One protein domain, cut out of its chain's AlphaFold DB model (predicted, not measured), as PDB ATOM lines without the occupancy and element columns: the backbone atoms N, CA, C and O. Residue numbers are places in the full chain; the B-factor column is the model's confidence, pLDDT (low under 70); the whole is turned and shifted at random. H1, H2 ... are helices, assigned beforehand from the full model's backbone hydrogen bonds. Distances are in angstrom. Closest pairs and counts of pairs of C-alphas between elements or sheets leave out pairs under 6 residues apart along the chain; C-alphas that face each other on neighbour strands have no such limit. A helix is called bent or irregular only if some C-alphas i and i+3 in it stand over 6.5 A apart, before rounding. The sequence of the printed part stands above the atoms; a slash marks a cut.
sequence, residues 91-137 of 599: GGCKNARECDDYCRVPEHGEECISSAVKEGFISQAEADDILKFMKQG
ATOM      1  N   GLY A  91      83.692 116.090 110.266       79.44
ATOM      2  CA  GLY A  91      82.945 117.304 110.618       79.44
ATOM      3  C   GLY A  91      83.257 117.934 111.976       79.44
ATOM      4  O   GLY A  91      82.614 118.910 112.362       79.44
ATOM      5  N   GLY A  92      84.229 117.412 112.726       81.88
ATOM      6  CA  GLY A  92      84.531 117.899 114.068       81.88
ATOM      7  C   GLY A  92      83.670 117.270 115.172       81.88
ATOM      8  O   GLY A  92      83.652 117.798 116.288       81.88
ATOM      9  N   CYS A  93      82.969 116.167 114.885       79.56
ATOM     10  CA  CYS A  93      82.132 115.475 115.865       79.56
ATOM     11  C   CYS A  93      82.954 114.940 117.051       79.56
ATOM     12  O   CYS A  93      84.096 114.497 116.899       79.56
ATOM     13  N   LYS A  94      82.385 114.999 118.259       76.06
ATOM     14  CA  LYS A  94      83.096 114.679 119.512       76.06
ATOM     15  C   LYS A  94      82.719 113.335 120.117       76.06
ATOM     16  O   LYS A  94      83.441 112.831 120.971       76.06
ATOM     17  N   ASN A  95      81.585 112.771 119.717       69.50
ATOM     18  CA  ASN A  95      81.052 111.524 120.254       69.50
ATOM     19  C   ASN A  95      80.283 110.750 119.176       69.50
ATOM     20  O   ASN A  95      79.958 111.289 118.119       69.50
ATOM     21  N   ALA A  96      79.982 109.481 119.459       61.31
ATOM     22  CA  ALA A  96      79.357 108.567 118.505       61.31
ATOM     23  C   ALA A  96      78.031 109.093 117.938       61.31
ATOM     24  O   ALA A  96      77.774 108.930 116.752       61.31
ATOM     25  N   ARG A  97      77.216 109.760 118.765       58.03
ATOM     26  CA  ARG A  97      75.930 110.322 118.342       58.03
ATOM     27  C   ARG A  97      76.114 111.504 117.393       58.03
ATOM     28  O   ARG A  97      75.482 111.533 116.349       58.03
ATOM     29  N   GLU A  98      77.016 112.430 117.712       75.19
ATOM     30  CA  GLU A  98      77.344 113.554 116.824       75.19
ATOM     31  C   GLU A  98      77.951 113.088 115.498       75.19
ATOM     32  O   GLU A  98      77.660 113.664 114.455       75.19
ATOM     33  N   CYS A  99      78.793 112.050 115.526       75.88
ATOM     34  CA  CYS A  99      79.387 111.501 114.312       75.88
ATOM     35  C   CYS A  99      78.354 110.753 113.462       75.88
ATOM     36  O   CYS A  99      78.383 110.872 112.245       75.88
ATOM     37  N   ASP A 100      77.425 110.027 114.084       74.12
ATOM     38  CA  ASP A 100      76.313 109.373 113.391       74.12
ATOM     39  C   ASP A 100      75.376 110.409 112.750       74.12
ATOM     40  O   ASP A 100      75.092 110.330 111.558       74.12
ATOM     41  N   ASP A 101      74.984 111.445 113.496       74.81
ATOM     42  CA  ASP A 101      74.161 112.545 112.983       74.81
ATOM     43  C   ASP A 101      74.860 113.289 111.826       74.81
ATOM     44  O   ASP A 101      74.216 113.618 110.831       74.81
ATOM     45  N   TYR A 102      76.178 113.514 111.918       86.06
ATOM     46  CA  TYR A 102      76.967 114.127 110.844       86.06
ATOM     47  C   TYR A 102      77.066 113.218 109.612       86.06
ATOM     48  O   TYR A 102      76.845 113.668 108.493       86.06
ATOM     49  N   CYS A 103      77.352 111.928 109.798       84.50
ATOM     50  CA  CYS A 103      77.581 110.985 108.702       84.50
ATOM     51  C   CYS A 103      76.309 110.461 108.029       84.50
ATOM     52  O   CYS A 103      76.394 109.864 106.955       84.50
ATOM     53  N   ARG A 104      75.137 110.679 108.632       81.56
ATOM     54  CA  ARG A 104      73.834 110.378 108.022       81.56
ATOM     55  C   ARG A 104      73.459 111.330 106.896       81.56
ATOM     56  O   ARG A 104      72.669 110.937 106.041       81.56
ATOM     57  N   VAL A 105      74.037 112.528 106.889       81.50
ATOM     58  CA  VAL A 105      73.882 113.499 105.807       81.50
ATOM     59  C   VAL A 105      74.648 112.972 104.580       81.50
ATOM     60  O   VAL A 105      75.874 112.818 104.654       81.50
ATOM     61  N   PRO A 106      73.987 112.656 103.452       80.56
ATOM     62  CA  PRO A 106      74.624 112.067 102.272       80.56
ATOM     63  C   PRO A 106      75.799 112.888 101.728       80.56
ATOM     64  O   PRO A 106      76.775 112.316 101.239       80.56
ATOM     65  N   GLU A 107      75.746 114.214 101.856       82.38
ATOM     66  CA  GLU A 107      76.808 115.147 101.465       82.38
ATOM     67  C   GLU A 107      78.074 115.003 102.322       82.38
ATOM     68  O   GLU A 107      79.170 115.329 101.867       82.38
ATOM     69  N   HIS A 108      77.942 114.496 103.548       89.06
ATOM     70  CA  HIS A 108      79.052 114.185 104.450       89.06
ATOM     71  C   HIS A 108      79.512 112.728 104.318       89.06
ATOM     72  O   HIS A 108      80.583 112.373 104.812       89.06
ATOM     73  N   GLY A 109      78.757 111.893 103.596       83.75
ATOM     74  CA  GLY A 109      79.044 110.473 103.403       83.75
ATOM     75  C   GLY A 109      80.440 110.208 102.835       83.75
ATOM     76  O   GLY A 109      81.163 109.376 103.375       83.75
ATOM     77  N   GLU A 110      80.872 110.957 101.813       89.19
ATOM     78  CA  GLU A 110      82.224 110.824 101.238       89.19
ATOM     79  C   GLU A 110      83.335 111.172 102.252       89.19
ATOM     80  O   GLU A 110      84.339 110.463 102.335       89.19
ATOM     81  N   GLU A 111      83.148 112.208 103.077       91.12
ATOM     82  CA  GLU A 111      84.093 112.584 104.140       91.12
ATOM     83  C   GLU A 111      84.128 111.541 105.264       91.12
ATOM     84  O   GLU A 111      85.204 111.184 105.750       91.12
ATOM     85  N   CYS A 112      82.966 111.033 105.668       92.56
ATOM     86  CA  CYS A 112      82.838 110.018 106.706       92.56
ATOM     87  C   CYS A 112      83.447 108.686 106.284       92.56
ATOM     88  O   CYS A 112      84.188 108.079 107.054       92.56
ATOM     89  N   ILE A 113      83.215 108.274 105.039       90.94
ATOM     90  CA  ILE A 113      83.832 107.088 104.445       90.94
ATOM     91  C   ILE A 113      85.347 107.287 104.342       90.94
ATOM     92  O   ILE A 113      86.110 106.424 104.767       90.94
ATOM     93  N   SER A 114      85.812 108.452 103.877       88.06
ATOM     94  CA  SER A 114      87.246 108.767 103.825       88.06
ATOM     95  C   SER A 114      87.898 108.777 105.214       88.06
ATOM     96  O   SER A 114      89.013 108.281 105.385       88.06
ATOM     97  N   SER A 115      87.194 109.287 106.225       87.69
ATOM     98  CA  SER A 115      87.649 109.289 107.617       87.69
ATOM     99  C   SER A 115      87.699 107.873 108.189       87.69
ATOM    100  O   SER A 115      88.680 107.516 108.837       87.69
ATOM    101  N   ALA A 116      86.706 107.036 107.881       84.50
ATOM    102  CA  ALA A 116      86.693 105.628 108.256       84.50
ATOM    103  C   ALA A 116      87.851 104.850 107.605       84.50
ATOM    104  O   ALA A 116      88.504 104.066 108.293       84.50
ATOM    105  N   VAL A 117      88.194 105.128 106.338       87.12
ATOM    106  CA  VAL A 117      89.395 104.565 105.684       87.12
ATOM    107  C   VAL A 117      90.675 105.031 106.368       87.12
ATOM    108  O   VAL A 117      91.562 104.231 106.666       87.12
ATOM    109  N   LYS A 118      90.782 106.334 106.636       84.12
ATOM    110  CA  LYS A 118      91.975 106.948 107.229       84.12
ATOM    111  C   LYS A 118      92.273 106.413 108.628       84.12
ATOM    112  O   LYS A 118      93.436 106.188 108.961       84.12
ATOM    113  N   GLU A 119      91.237 106.216 109.434       81.44
ATOM    114  CA  GLU A 119      91.367 105.662 110.783       81.44
ATOM    115  C   GLU A 119      91.428 104.116 110.767       81.44
ATOM    116  O   GLU A 119      91.856 103.495 111.740       81.44
ATOM    117  N   GLY A 120      91.156 103.492 109.614       75.69
ATOM    118  CA  GLY A 120      91.312 102.056 109.375       75.69
ATOM    119  C   GLY A 120      90.119 101.213 109.816       75.69
ATOM    120  O   GLY A 120      90.289 100.022 110.048       75.69
ATOM    121  N   PHE A 121      88.942 101.826 109.947       71.06
ATOM    122  CA  PHE A 121      87.680 101.140 110.231       71.06
ATOM    123  C   PHE A 121      87.122 100.397 109.016       71.06
ATOM    124  O   PHE A 121      86.368  99.448 109.189       71.06
ATOM    125  N   ILE A 122      87.484 100.828 107.804       75.88
ATOM    126  CA  ILE A 122      87.161 100.162 106.537       75.88
ATOM    127  C   ILE A 122      88.354 100.275 105.582       75.88
ATOM    128  O   ILE A 122      89.181 101.183 105.697       75.88
ATOM    129  N   SER A 123      88.460  99.365 104.624       84.81
ATOM    130  CA  SER A 123      89.451  99.434 103.551       84.81
ATOM    131  C   SER A 123      89.050 100.446 102.470       84.81
ATOM    132  O   SER A 123      87.879 100.784 102.303       84.81
ATOM    133  N   GLN A 124      90.025 100.911 101.680       84.50
ATOM    134  CA  GLN A 124      89.743 101.784 100.532       84.50
ATOM    135  C   GLN A 124      88.798 101.112  99.518       84.50
ATOM    136  O   GLN A 124      87.964 101.782  98.923       84.50
ATOM    137  N   ALA A 125      88.887  99.789  99.358       76.62
ATOM    138  CA  ALA A 125      88.016  99.045  98.454       76.62
ATOM    139  C   ALA A 125      86.562  99.000  98.945       76.62
ATOM    140  O   ALA A 125      85.642  99.219  98.163       76.62
ATOM    141  N   GLU A 126      86.351  98.795 100.248       72.31
ATOM    142  CA  GLU A 126      85.016  98.864 100.857       72.31
ATOM    143  C   GLU A 126      84.433 100.272 100.761       72.31
ATOM    144  O   GLU A 126      83.258 100.434 100.442       72.31
ATOM    145  N   ALA A 127      85.257 101.300 100.969       86.31
ATOM    146  CA  ALA A 127      84.858 102.681 100.739       86.31
ATOM    147  C   ALA A 127      84.399 102.920  99.294       86.31
ATOM    148  O   ALA A 127      83.341 103.511  99.083       86.31
ATOM    149  N   ASP A 128      85.143 102.433  98.301       86.75
ATOM    150  CA  ASP A 128      84.796 102.597  96.888       86.75
ATOM    151  C   ASP A 128      83.481 101.878  96.528       86.75
ATOM    152  O   ASP A 128      82.654 102.430  95.791       86.75
ATOM    153  N   ASP A 129      83.237 100.689  97.089       79.31
ATOM    154  CA  ASP A 129      81.988  99.940  96.908       79.31
ATOM    155  C   ASP A 129      80.791 100.624  97.583       79.31
ATOM    156  O   ASP A 129      79.728 100.757  96.968       79.31
ATOM    157  N   ILE A 130      80.963 101.133  98.808       80.50
ATOM    158  CA  ILE A 130      79.933 101.912  99.511       80.50
ATOM    159  C   ILE A 130      79.597 103.170  98.703       80.50
ATOM    160  O   ILE A 130      78.424 103.453  98.451       80.50
ATOM    161  N   LEU A 131      80.604 103.893  98.207       83.44
ATOM    162  CA  LEU A 131      80.404 105.086  97.382       83.44
ATOM    163  C   LEU A 131      79.717 104.773  96.050       83.44
ATOM    164  O   LEU A 131      78.875 105.546  95.583       83.44
ATOM    165  N   LYS A 132      80.034 103.632  95.437       83.00
ATOM    166  CA  LYS A 132      79.369 103.150  94.221       83.00
ATOM    167  C   LYS A 132      77.907 102.797  94.487       83.00
ATOM    168  O   LYS A 132      77.049 103.169  93.687       83.00
ATOM    169  N   PHE A 133      77.613 102.148  95.610       74.50
ATOM    170  CA  PHE A 133      76.252 101.824  96.031       74.50
ATOM    171  C   PHE A 133      75.427 103.087  96.326       74.50
ATOM    172  O   PHE A 133      74.302 103.214  95.833       74.50
ATOM    173  N   MET A 134      76.006 104.064  97.035       72.19
ATOM    174  CA  MET A 134      75.380 105.369  97.298       72.19
ATOM    175  C   MET A 134      75.050 106.112  95.993       72.19
ATOM    176  O   MET A 134      73.963 106.671  95.858       72.19
ATOM    177  N   LYS A 135      75.928 106.035  94.983       76.31
ATOM    178  CA  LYS A 135      75.717 106.632  93.649       76.31
ATOM    179  C   LYS A 135      74.658 105.912  92.804       76.31
ATOM    180  O   LYS A 135      74.137 106.499  91.859       76.31
ATOM    181  N   GLN A 136      74.332 104.658  93.119       69.25
ATOM    182  CA  GLN A 136      73.381 103.832  92.361       69.25
ATOM    183  C   GLN A 136      71.968 103.784  92.968       69.25
ATOM    184  O   GLN A 136      71.080 103.142  92.400       69.25
ATOM    185  N   GLY A 137      71.728 104.463  94.095       57.12
ATOM    186  CA  GLY A 137      70.393 104.587  94.691       57.12
ATOM    187  C   GLY A 137      69.770 103.257  95.139       57.12
ATOM    188  O   GLY A 137      68.548 103.126  95.132       57.12
TER     189      GLY A 137
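What this domain is: This is residues 91 to 137 of the 599 residues of an uncharacterized protein of Parcubacteria group bacterium CG10_big_fil_rev_8_21_14_0_10_38_31 (UniProt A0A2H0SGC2). Two helices, H2 and H3, lie side by side as a helical hairpin, and a short helix, H1, makes a corner with H2 on the side away from H3. The whole is a flat slab whose longest axis runs across the helices, from H1 over H2 to H3. The printed part has 47 residues, with three named helices in the order H1, H2, H3 and no named strand; the class is all helix. It is compact, with a radius of gyration of the C-alphas of 10.6 A, and the C-alphas span 29 by 23 by 12 A.

Where its parts are: After residues 91 to 95, H1 takes residues 96 to 103, from C-alpha 96 at (79.357, 108.567, 118.505), and is 10.3 A long. H2, residues 106 to 119, is the longest helix at 19.8 A; it is irregular, but only just, with C-alphas 107 and 110 6.9 A apart. H3, residues 124 to 135, is 16.4 A long and ends with C-alpha 135 at (75.717, 106.632, 93.649).

How they stand to each other: H1 and H2 only just touch, only at the corner by their link, with 3 pairs of C-alphas within 8 A; of H2, residues 108 to 112 alone touch H1. Their closest C-alphas, those of Cys 103 and Gly 109, are 5.5 A apart. The two helices run opposite ways at a steep tilt of 55 degrees. H2 and H3 touch and form a hairpin, running opposite ways at a shallow tilt of 7 degrees. Their closest C-alphas, those of Ile 113 and Ala 127, are 5.8 A apart. H1 and H3 are apart. Every O i to N i+4 pair is within hydrogen-bond range in H1 and H3, and 8 of 10 are in H2.

The domain as a whole: The two C-alphas farthest apart, those of Lys 94 and Gln 136, are 30.8 A apart. The printed part has no cut, and both links are tight. The mean pLDDT of the printed part is 79.6, with residues 95 to 97 and 136 to 137 under 70.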